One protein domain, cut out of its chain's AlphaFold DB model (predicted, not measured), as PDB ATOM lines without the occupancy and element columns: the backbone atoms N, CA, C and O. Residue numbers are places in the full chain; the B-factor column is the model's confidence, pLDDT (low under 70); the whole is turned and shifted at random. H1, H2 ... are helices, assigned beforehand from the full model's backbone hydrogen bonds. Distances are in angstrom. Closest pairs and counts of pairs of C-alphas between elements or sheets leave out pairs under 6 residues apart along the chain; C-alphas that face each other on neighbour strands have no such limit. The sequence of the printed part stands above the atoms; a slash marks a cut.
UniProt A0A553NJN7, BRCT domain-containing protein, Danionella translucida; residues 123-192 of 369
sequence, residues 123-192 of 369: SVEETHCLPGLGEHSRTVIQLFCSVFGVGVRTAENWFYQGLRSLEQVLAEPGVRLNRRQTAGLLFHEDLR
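Overview. This is residues 123 to 192 of the 369 residues of the protein "BRCT domain-containing protein" of Danionella translucida (UniProt A0A553NJN7). Six short helices make an elongated body in which H2, the longest, runs along the long axis, with H3 crossing it at a steep angle near the middle and H4 near both of them. H1 lies beyond the beginning of H2 at one end of the body, and H5 and H6 follow each other at the opposite end; the helices that touch are H1 with H2, only at the corner by their link, and H2 with H3. The printed part has 70 residues with six named helices, in the order H1 H2 H3 H4 H5 H6, and no named strand, and the class is all helix. The whole is compact, with a radius of gyration of the C-alphas of 12.2 A, and its C-alphas span 39 by 25 by 18 A along the three main axes.

Arrangement. The longest helix is H2, residues 134 to 145. It touches H3, residues 152 to 160, with 9 pairs of C-alphas within 8 A, and the closest C-alphas are those of Phe 144 and Ala 155, 5.3 A apart. H2 and H3 stand at a steep tilt of 60 degrees and run opposite ways. H4, residues 166 to 171, is close to H2 but not clearly touching, and their closest C-alphas are those of Phe 144 and Leu 166, 7.2 A apart. Their tilt of 68 degrees is steep, only just short of about perpendicular, and they run the same way. H4 is also close to H3 but not clearly touching, at a steep tilt of 62 degrees, the same way, and the closest C-alphas are those of Trp 158 and Val 169, 7.3 A apart. Toward one end, H5, residues 179 to 186, is close to H4 but not clearly touching, and the closest C-alphas, those of Leu 166 and Leu 185, are 8.0 A apart. Their tilt of 67 degrees is steep, only just short of about perpendicular, and they run opposite ways. H6, residues 188 to 192, is close to H5 but not clearly touching, with the C-alphas of Gly 184 and Leu 191 the closest at 7.8 A. At the other end, H1, residues 125 to 129, and H2 touch only at the corner by their link, H2 with residues 134 to 137 alone, and the closest C-alphas are those of His 128 and Gly 134, 6.0 A apart. H1 and H3 are only just apart, with a closest distance of 8.2 A between C-alphas. H2 is apart from H5 and from H6. Every O i to N i+4 pair is within hydrogen-bond range in H2, H3, H4, H5 and H6, while in H1 0 of 1 such pairs and 1 of 2 O i to N i+3 pairs are within range.

Along the chain. H2 measures 16.9 A from its first to its last C-alpha, from C-alpha 134 at (-79.199, -12.039, -34.553) to C-alpha 145 at (-65.409, -4.188, -28.645). H3 measures 12.1 A and H5 10.5 A. H4 measures 8.6 A, H1 7.9 A and H6 6.0 A. H1 begins with C-alpha 125 at (-86.833, -7.133, -40.032), and H6 ends with C-alpha 192 at (-55.889, -6.394, -33.935).

Size, cuts and confidence. The two C-alphas farthest apart are those of Ser 123 and Asp 190, 40.6 A. The printed part has no cut. The links from H1 to H2, H3 to H4 and H5 to H6 are tight, those from H2 to H3 and H4 to H5 are short, and no link is long. The mean pLDDT of the printed part is 85.3, and residues 124 to 135 are under 70 in this model.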
ATOM      1  N   SER A 123     -92.445  -5.386 -37.700       71.88
ATOM      2  CA  SER A 123     -91.982  -6.502 -38.526       71.88
ATOM      3  C   SER A 123     -90.780  -7.234 -37.919       71.88
ATOM      4  O   SER A 123     -90.137  -6.753 -36.981       71.88
ATOM      5  N   VAL A 124     -90.487  -8.429 -38.442       63.94
ATOM      6  CA  VAL A 124     -89.334  -9.239 -38.011       63.94
ATOM      7  C   VAL A 124     -88.025  -8.558 -38.409       63.94
ATOM      8  O   VAL A 124     -87.044  -8.633 -37.675       63.94
ATOM      9  N   GLU A 125     -88.014  -7.823 -39.518       69.50
ATOM     10  CA  GLU A 125     -86.833  -7.133 -40.032       69.50
ATOM     11  C   GLU A 125     -86.339  -6.052 -39.060       69.50
ATOM     12  O   GLU A 125     -85.134  -5.883 -38.874       69.50
ATOM     13  N   GLU A 126     -87.258  -5.384 -38.355       65.25
ATOM     14  CA  GLU A 126     -86.928  -4.396 -37.320       65.25
ATOM     15  C   GLU A 126     -86.173  -5.021 -36.128       65.25
ATOM     16  O   GLU A 126     -85.461  -4.323 -35.401       65.25
ATOM     17  N   THR A 127     -86.253  -6.347 -35.944       63.66
ATOM     18  CA  THR A 127     -85.541  -7.061 -34.871       63.66
ATOM     19  C   THR A 127     -84.047  -7.256 -35.152       63.66
ATOM     20  O   THR A 127     -83.268  -7.401 -34.208       63.66
ATOM     21  N   HIS A 128     -83.609  -7.192 -36.419       65.44
ATOM     22  CA  HIS A 128     -82.192  -7.338 -36.795       65.44
ATOM     23  C   HIS A 128     -81.307  -6.201 -36.265       65.44
ATOM     24  O   HIS A 128     -80.090  -6.356 -36.133       65.44
ATOM     25  N   CYS A 129     -81.923  -5.067 -35.930       60.25
ATOM     26  CA  CYS A 129     -81.276  -3.886 -35.375       60.25
ATOM     27  C   CYS A 129     -81.267  -3.863 -33.838       60.25
ATOM     28  O   CYS A 129     -80.884  -2.846 -33.264       60.25
ATOM     29  N   LEU A 130     -81.684  -4.940 -33.159       62.09
ATOM     30  CA  LEU A 130     -81.667  -5.025 -31.696       62.09
ATOM     31  C   LEU A 130     -80.364  -5.681 -31.205       62.09
ATOM     32  O   LEU A 130     -80.013  -6.772 -31.662       62.09
ATOM     33  N   PRO A 131     -79.627  -5.072 -30.257       56.94
ATOM     34  CA  PRO A 131     -78.395  -5.666 -29.760       56.94
ATOM     35  C   PRO A 131     -78.677  -6.928 -28.951       56.94
ATOM     36  O   PRO A 131     -79.574  -6.983 -28.109       56.94
ATOM     37  N   GLY A 132     -77.873  -7.958 -29.209       56.81
ATOM     38  CA  GLY A 132     -78.038  -9.270 -28.591       56.81
ATOM     39  C   GLY A 132     -79.065 -10.164 -29.288       56.81
ATOM     40  O   GLY A 132     -79.282 -11.280 -28.816       56.81
ATOM     41  N   LEU A 133     -79.651  -9.711 -30.404       56.91
ATOM     42  CA  LEU A 133     -80.516 -10.507 -31.269       56.91
ATOM     43  C   LEU A 133     -79.916 -10.587 -32.686       56.91
ATOM     44  O   LEU A 133     -79.615  -9.566 -33.302       56.91
ATOM     45  N   GLY A 134     -79.726 -11.802 -33.203       61.28
ATOM     46  CA  GLY A 134     -79.199 -12.039 -34.553       61.28
ATOM     47  C   GLY A 134     -77.673 -11.925 -34.696       61.28
ATOM     48  O   GLY A 134     -76.970 -11.351 -33.865       61.28
ATOM     49  N   GLU A 135     -77.152 -12.508 -35.777       69.44
ATOM     50  CA  GLU A 135     -75.714 -12.561 -36.069       69.44
ATOM     51  C   GLU A 135     -75.132 -11.176 -36.385       69.44
ATOM     52  O   GLU A 135     -74.060 -10.829 -35.894       69.44
ATOM     53  N   HIS A 136     -75.881 -10.335 -37.106       73.94
ATOM     54  CA  HIS A 136     -75.450  -8.984 -37.466       73.94
ATOM     55  C   HIS A 136     -75.139  -8.109 -36.239       73.94
ATOM     56  O   HIS A 136     -74.061  -7.520 -36.159       73.94
ATOM     57  N   SER A 137     -76.044  -8.058 -35.252       72.38
ATOM     58  CA  SER A 137     -75.832  -7.248 -34.047       72.38
ATOM     59  C   SER A 137     -74.621  -7.733 -33.250       72.38
ATOM     60  O   SER A 137     -73.814  -6.926 -32.789       72.38
ATOM     61  N   ARG A 138     -74.432  -9.054 -33.149       77.94
ATOM     62  CA  ARG A 138     -73.259  -9.646 -32.506       77.94
ATOM     63  C   ARG A 138     -71.969  -9.235 -33.210       77.94
ATOM     64  O   ARG A 138     -71.043  -8.809 -32.523       77.94
ATOM     65  N   THR A 139     -71.916  -9.329 -34.536       84.38
ATOM     66  CA  THR A 139     -70.732  -8.975 -35.328       84.38
ATOM     67  C   THR A 139     -70.354  -7.507 -35.147       84.38
ATOM     68  O   THR A 139     -69.191  -7.205 -34.894       84.38
ATOM     69  N   VAL A 140     -71.326  -6.591 -35.181       83.12
ATOM     70  CA  VAL A 140     -71.059  -5.153 -35.002       83.12
ATOM     71  C   VAL A 140     -70.604  -4.833 -33.576       83.12
ATOM     72  O   VAL A 140     -69.632  -4.106 -33.381       83.12
ATOM     73  N   ILE A 141     -71.252  -5.408 -32.560       84.19
ATOM     74  CA  ILE A 141     -70.834  -5.215 -31.164       84.19
ATOM     75  C   ILE A 141     -69.426  -5.778 -30.935       84.19
ATOM     76  O   ILE A 141     -68.622  -5.150 -30.250       84.19
ATOM     77  N   GLN A 142     -69.100  -6.930 -31.527       87.88
ATOM     78  CA  GLN A 142     -67.756  -7.505 -31.471       87.88
ATOM     79  C   GLN A 142     -66.723  -6.633 -32.191       87.88
ATOM     80  O   GLN A 142     -65.634  -6.445 -31.652       87.88
ATOM     81  N   LEU A 143     -67.065  -6.057 -33.350       93.06
ATOM     82  CA  LEU A 143     -66.219  -5.092 -34.052       93.06
ATOM     83  C   LEU A 143     -65.903  -3.896 -33.151       93.06
ATOM     84  O   LEU A 143     -64.736  -3.573 -32.950       93.06
ATOM     85  N   PHE A 144     -66.912  -3.274 -32.544       94.69
ATOM     86  CA  PHE A 144     -66.694  -2.145 -31.641       94.69
ATOM     87  C   PHE A 144     -65.885  -2.537 -30.404       94.69
ATOM     88  O   PHE A 144     -64.942  -1.837 -30.051       94.69
ATOM     89  N   CYS A 145     -66.181  -3.680 -29.782       93.56
ATOM     90  CA  CYS A 145     -65.409  -4.188 -28.645       93.56
ATOM     91  C   CYS A 145     -63.978  -4.619 -28.998       93.56
ATOM     92  O   CYS A 145     -63.179  -4.818 -28.085       93.56
ATOM     93  N   SER A 146     -63.638  -4.768 -30.284       94.06
ATOM     94  CA  SER A 146     -62.255  -5.026 -30.705       94.06
ATOM     95  C   SER A 146     -61.349  -3.802 -30.530       94.06
ATOM     96  O   SER A 146     -60.130  -3.937 -30.494       94.06
ATOM     97  N   VAL A 147     -61.932  -2.608 -30.386       97.06
ATOM     98  CA  VAL A 147     -61.196  -1.362 -30.175       97.06
ATOM     99  C   VAL A 147     -60.772  -1.243 -28.713       97.06
ATOM    100  O   VAL A 147     -61.591  -1.301 -27.791       97.06
ATOM    101  N   PHE A 148     -59.480  -1.008 -28.482       95.81
ATOM    102  CA  PHE A 148     -58.965  -0.763 -27.139       95.81
ATOM    103  C   PHE A 148     -59.674   0.435 -26.477       95.81
ATOM    104  O   PHE A 148     -59.775   1.523 -27.036       95.81
ATOM    105  N   GLY A 149     -60.196   0.225 -25.265       93.75
ATOM    106  CA  GLY A 149     -60.977   1.229 -24.534       93.75
ATOM    107  C   GLY A 149     -62.486   1.217 -24.806       93.75
ATOM    108  O   GLY A 149     -63.213   2.007 -24.196       93.75
ATOM    109  N   VAL A 150     -62.983   0.309 -25.653       95.62
ATOM    110  CA  VAL A 150     -64.417   0.151 -25.933       95.62
ATOM    111  C   VAL A 150     -64.953  -1.116 -25.273       95.62
ATOM    112  O   VAL A 150     -64.732  -2.238 -25.718       95.62
ATOM    113  N   GLY A 151     -65.699  -0.938 -24.182       87.94
ATOM    114  CA  GLY A 151     -66.442  -2.025 -23.542       87.94
ATOM    115  C   GLY A 151     -67.827  -2.238 -24.160       87.94
ATOM    116  O   GLY A 151     -68.331  -1.383 -24.887       87.94
ATOM    117  N   VAL A 152     -68.486  -3.340 -23.782       83.19
ATOM    118  CA  VAL A 152     -69.822  -3.732 -24.286       83.19
ATOM    119  C   VAL A 152     -70.843  -2.598 -24.186       83.19
ATOM    120  O   VAL A 152     -71.572  -2.354 -25.135       83.19
ATOM    121  N   ARG A 153     -70.857  -1.845 -23.079       83.06
ATOM    122  CA  ARG A 153     -71.799  -0.729 -22.892       83.06
ATOM    123  C   ARG A 153     -71.599   0.394 -23.916       83.06
ATOM    124  O   ARG A 153     -72.572   0.969 -24.390       83.06
ATOM    125  N   THR A 154     -70.349   0.726 -24.234       90.25
ATOM    126  CA  THR A 154     -70.034   1.748 -25.242       90.25
ATOM    127  C   THR A 154     -70.379   1.241 -26.638       90.25
ATOM    128  O   THR A 154     -71.014   1.968 -27.393       90.25
ATOM    129  N   ALA A 155     -70.041  -0.015 -26.941       87.50
ATOM    130  CA  ALA A 155     -70.392  -0.660 -28.203       87.50
ATOM    131  C   ALA A 155     -71.913  -0.706 -28.427       87.50
ATOM    132  O   ALA A 155     -72.388  -0.335 -29.496       87.50
ATOM    133  N   GLU A 156     -72.688  -1.098 -27.411       81.06
ATOM    134  CA  GLU A 156     -74.154  -1.087 -27.456       81.06
ATOM    135  C   GLU A 156     -74.687   0.327 -27.689       81.06
ATOM    136  O   GLU A 156     -75.549   0.517 -28.538       81.06
ATOM    137  N   ASN A 157     -74.140   1.334 -27.000       82.50
ATOM    138  CA  ASN A 157     -74.535   2.725 -27.213       82.50
ATOM    139  C   ASN A 157     -74.288   3.199 -28.655       82.50
ATOM    140  O   ASN A 157     -75.185   3.781 -29.257       82.50
ATOM    141  N   TRP A 158     -73.113   2.929 -29.229       85.81
ATOM    142  CA  TRP A 158     -72.835   3.242 -30.638       85.81
ATOM    143  C   TRP A 158     -73.784   2.509 -31.583       85.81
ATOM    144  O   TRP A 158     -74.326   3.102 -32.512       85.81
ATOM    145  N   PHE A 159     -74.060   1.238 -31.304       80.56
ATOM    146  CA  PHE A 159     -75.006   0.453 -32.084       80.56
ATOM    147  C   PHE A 159     -76.431   1.035 -32.042       80.56
ATOM    148  O   PHE A 159     -77.079   1.126 -33.088       80.56
ATOM    149  N   TYR A 160     -76.908   1.488 -30.875       76.12
ATOM    150  CA  TYR A 160     -78.216   2.148 -30.736       76.12
ATOM    151  C   TYR A 160     -78.302   3.487 -31.473       76.12
ATOM    152  O   TYR A 160     -79.385   3.864 -31.909       76.12
ATOM    153  N   GLN A 161     -77.179   4.180 -31.656       77.06
ATOM    154  CA  GLN A 161     -77.104   5.392 -32.480       77.06
ATOM    155  C   GLN A 161     -77.135   5.092 -33.989       77.06
ATOM    156  O   GLN A 161     -77.062   6.007 -34.798       77.06
ATOM    157  N   GLY A 162     -77.253   3.821 -34.385       77.50
ATOM    158  CA  GLY A 162     -77.282   3.410 -35.790       77.50
ATOM    159  C   GLY A 162     -75.901   3.149 -36.391       77.50
ATOM    160  O   GLY A 162     -75.818   2.774 -37.557       77.50
ATOM    161  N   LEU A 163     -74.824   3.262 -35.606       84.00
ATOM    162  CA  LEU A 163     -73.459   3.059 -36.090       84.00
ATOM    163  C   LEU A 163     -73.183   1.566 -36.306       84.00
ATOM    164  O   LEU A 163     -73.580   0.716 -35.500       84.00
ATOM    165  N   ARG A 164     -72.504   1.235 -37.406       86.50
ATOM    166  CA  ARG A 164     -72.187  -0.137 -37.838       86.50
ATOM    167  C   ARG A 164     -70.720  -0.353 -38.213       86.50
ATOM    168  O   ARG A 164     -70.307  -1.505 -38.308       86.50
ATOM    169  N   SER A 165     -69.934   0.712 -38.388       93.75
ATOM    170  CA  SER A 165     -68.503   0.638 -38.717       93.75
ATOM    171  C   SER A 165     -67.663   1.628 -37.900       93.75
ATOM    172  O   SER A 165     -68.206   2.551 -37.288       93.75
ATOM    173  N   LEU A 166     -66.338   1.437 -37.856       95.94
ATOM    174  CA  LEU A 166     -65.433   2.326 -37.112       95.94
ATOM    175  C   LEU A 166     -65.291   3.697 -37.789       95.94
ATOM    176  O   LEU A 166     -65.147   4.709 -37.110       95.94
ATOM    177  N   GLU A 167     -65.413   3.745 -39.114       95.88
ATOM    178  CA  GLU A 167     -65.421   4.978 -39.904       95.88
ATOM    179  C   GLU A 167     -66.637   5.834 -39.553       95.88
ATOM    180  O   GLU A 167     -66.513   7.042 -39.376       95.88
ATOM    181  N   GLN A 168     -67.804   5.204 -39.374       94.81
ATOM    182  CA  GLN A 168     -69.009   5.898 -38.914       94.81
ATOM    183  C   GLN A 168     -68.835   6.441 -37.494       94.81
ATOM    184  O   GLN A 168     -69.226   7.570 -37.227       94.81
ATOM    185  N   VAL A 169     -68.201   5.681 -36.593       95.88
ATOM    186  CA  VAL A 169     -67.888   6.148 -35.228       95.88
ATOM    187  C   VAL A 169     -66.973   7.377 -35.247       95.88
ATOM    188  O   VAL A 169     -67.169   8.283 -34.444       95.88
ATOM    189  N   LEU A 170     -65.991   7.421 -36.152       95.00
ATOM    190  CA  LEU A 170     -65.077   8.558 -36.307       95.00
ATOM    191  C   LEU A 170     -65.738   9.779 -36.963       95.00
ATOM    192  O   LEU A 170     -65.369  10.908 -36.646       95.00
ATOM    193  N   ALA A 171     -66.680   9.557 -37.880       94.69
ATOM    194  CA  ALA A 171     -67.371  10.620 -38.604       94.69
ATOM    195  C   ALA A 171     -68.553  11.226 -37.827       94.69
ATOM    196  O   ALA A 171     -68.959  12.345 -38.134       94.69
ATOM    197  N   GLU A 172     -69.110  10.506 -36.847       93.88
ATOM    198  CA  GLU A 172     -70.309  10.908 -36.106       93.88
ATOM    199  C   GLU A 172     -70.027  12.061 -35.115       93.88
ATOM    200  O   GLU A 172     -69.384  11.838 -34.082       93.88
ATOM    201  N   PRO A 173     -70.550  13.287 -35.341       91.25
ATOM    202  CA  PRO A 173     -70.253  14.444 -34.490       91.25
ATOM    203  C   PRO A 173     -70.732  14.292 -33.038       91.25
ATOM    204  O   PRO A 173     -70.188  14.925 -32.128       91.25
ATOM    205  N   GLY A 174     -71.759  13.466 -32.801       88.31
ATOM    206  CA  GLY A 174     -72.284  13.184 -31.465       88.31
ATOM    207  C   GLY A 174     -71.394  12.274 -30.610       88.31
ATOM    208  O   GLY A 174     -71.568  12.219 -29.386       88.31
ATOM    209  N   VAL A 175     -70.428  11.569 -31.208       92.75
ATOM    210  CA  VAL A 175     -69.566  10.625 -30.491       92.75
ATOM    211  C   VAL A 175     -68.359  11.341 -29.888       92.75
ATOM    212  O   VAL A 175     -67.480  11.847 -30.578       92.75
ATOM    213  N   ARG A 176     -68.272  11.326 -28.553       93.94
ATOM    214  CA  ARG A 176     -67.103  11.824 -27.814       93.94
ATOM    215  C   ARG A 176     -66.225  10.668 -27.357       93.94
ATOM    216  O   ARG A 176     -66.586   9.935 -26.437       93.94
ATOM    217  N   LEU A 177     -65.061  10.540 -27.984       96.12
ATOM    218  CA  LEU A 177     -64.062   9.534 -27.641       96.12
ATOM    219  C   LEU A 177     -63.204  10.004 -26.464       96.12
ATOM    220  O   LEU A 177     -62.734  11.141 -26.436       96.12
ATOM    221  N   ASN A 178     -62.978   9.126 -25.487       95.56
ATOM    222  CA  ASN A 178     -61.975   9.379 -24.451       95.56
ATOM    223  C   ASN A 178     -60.557   9.061 -24.965       95.56
ATOM    224  O   ASN A 178     -60.394   8.375 -25.971       95.56
ATOM    225  N   ARG A 179     -59.515   9.501 -24.239       96.69
ATOM    226  CA  ARG A 179     -58.102   9.300 -24.638       96.69
ATOM    227  C   ARG A 179     -57.765   7.843 -24.968       96.69
ATOM    228  O   ARG A 179     -57.012   7.595 -25.904       96.69
ATOM    229  N   ARG A 180     -58.317   6.895 -24.203       96.62
ATOM    230  CA  ARG A 180     -58.098   5.459 -24.401       96.62
ATOM    231  C   ARG A 180     -58.714   4.972 -25.709       96.62
ATOM    232  O   ARG A 180     -58.047   4.285 -26.468       96.62
ATOM    233  N   GLN A 181     -59.950   5.376 -25.993       97.00
ATOM    234  CA  GLN A 181     -60.667   5.047 -27.230       97.00
ATOM    235  C   GLN A 181     -60.019   5.695 -28.453       97.00
ATOM    236  O   GLN A 181     -59.877   5.041 -29.480       97.00
ATOM    237  N   THR A 182     -59.571   6.949 -28.338       97.50
ATOM    238  CA  THR A 182     -58.819   7.630 -29.400       97.50
ATOM    239  C   THR A 182     -57.546   6.861 -29.744       97.50
ATOM    240  O   THR A 182     -57.304   6.583 -30.914       97.50
ATOM    241  N   ALA A 183     -56.760   6.458 -28.738       97.62
ATOM    242  CA  ALA A 183     -55.572   5.636 -28.960       97.62
ATOM    243  C   ALA A 183     -55.928   4.254 -29.533       97.62
ATOM    244  O   ALA A 183     -55.259   3.772 -30.442       97.62
ATOM    245  N   GLY A 184     -57.003   3.635 -29.042       97.12
ATOM    246  CA  GLY A 184     -57.468   2.343 -29.533       97.12
ATOM    247  C   GLY A 184     -57.900   2.350 -30.995       97.12
ATOM    248  O   GLY A 184     -57.653   1.363 -31.675       97.12
ATOM    249  N   LEU A 185     -58.496   3.444 -31.481       97.06
ATOM    250  CA  LEU A 185     -58.816   3.629 -32.900       97.06
ATOM    251  C   LEU A 185     -57.563   3.953 -33.721       97.06
ATOM    252  O   LEU A 185     -57.369   3.365 -34.779       97.06
ATOM    253  N   LEU A 186     -56.684   4.824 -33.213       96.38
ATOM    254  CA  LEU A 186     -55.443   5.214 -33.895       96.38
ATOM    255  C   LEU A 186     -54.522   4.017 -34.176       96.38
ATOM    256  O   LEU A 186     -53.919   3.939 -35.241       96.38
ATOM    257  N   PHE A 187     -54.421   3.086 -33.227       96.56
ATOM    258  CA  PHE A 187     -53.566   1.903 -33.335       96.56
ATOM    259  C   PHE A 187     -54.356   0.615 -33.617       96.56
ATOM    260  O   PHE A 187     -53.812  -0.472 -33.445       96.56
ATOM    261  N   HIS A 188     -55.625   0.700 -34.037       96.12
ATOM    262  CA  HIS A 188     -56.519  -0.464 -34.143       96.12
ATOM    263  C   HIS A 188     -55.956  -1.584 -35.023       96.12
ATOM    264  O   HIS A 188     -55.943  -2.738 -34.597       96.12
ATOM    265  N   GLU A 189     -55.420  -1.242 -36.196       94.19
ATOM    266  CA  GLU A 189     -54.842  -2.229 -37.117       94.19
ATOM    267  C   GLU A 189     -53.652  -2.973 -36.506       94.19
ATOM    268  O   GLU A 189     -53.541  -4.187 -36.666       94.19
ATOM    269  N   ASP A 190     -52.807  -2.276 -35.740       95.50
ATOM    270  CA  ASP A 190     -51.721  -2.928 -35.013       95.50
ATOM    271  C   ASP A 190     -52.266  -3.810 -33.901       95.50
ATOM    272  O   ASP A 190     -51.882  -4.966 -33.788       95.50
ATOM    273  N   LEU A 191     -53.170  -3.290 -33.072       96.25
ATOM    274  CA  LEU A 191     -53.663  -3.995 -31.890       96.25
ATOM    275  C   LEU A 191     -54.550  -5.201 -32.229       96.25
ATOM    276  O   LEU A 191     -54.725  -6.089 -31.394       96.25
ATOM    277  N   ARG A 192     -55.102  -5.257 -33.445       93.62
ATOM    278  CA  ARG A 192     -55.889  -6.394 -33.935       93.62
ATOM    279  C   ARG A 192     -55.028  -7.625 -34.208       93.62
ATOM    280  O   ARG A 192     -55.520  -8.747 -34.073       93.62
TER     281      ARG A 192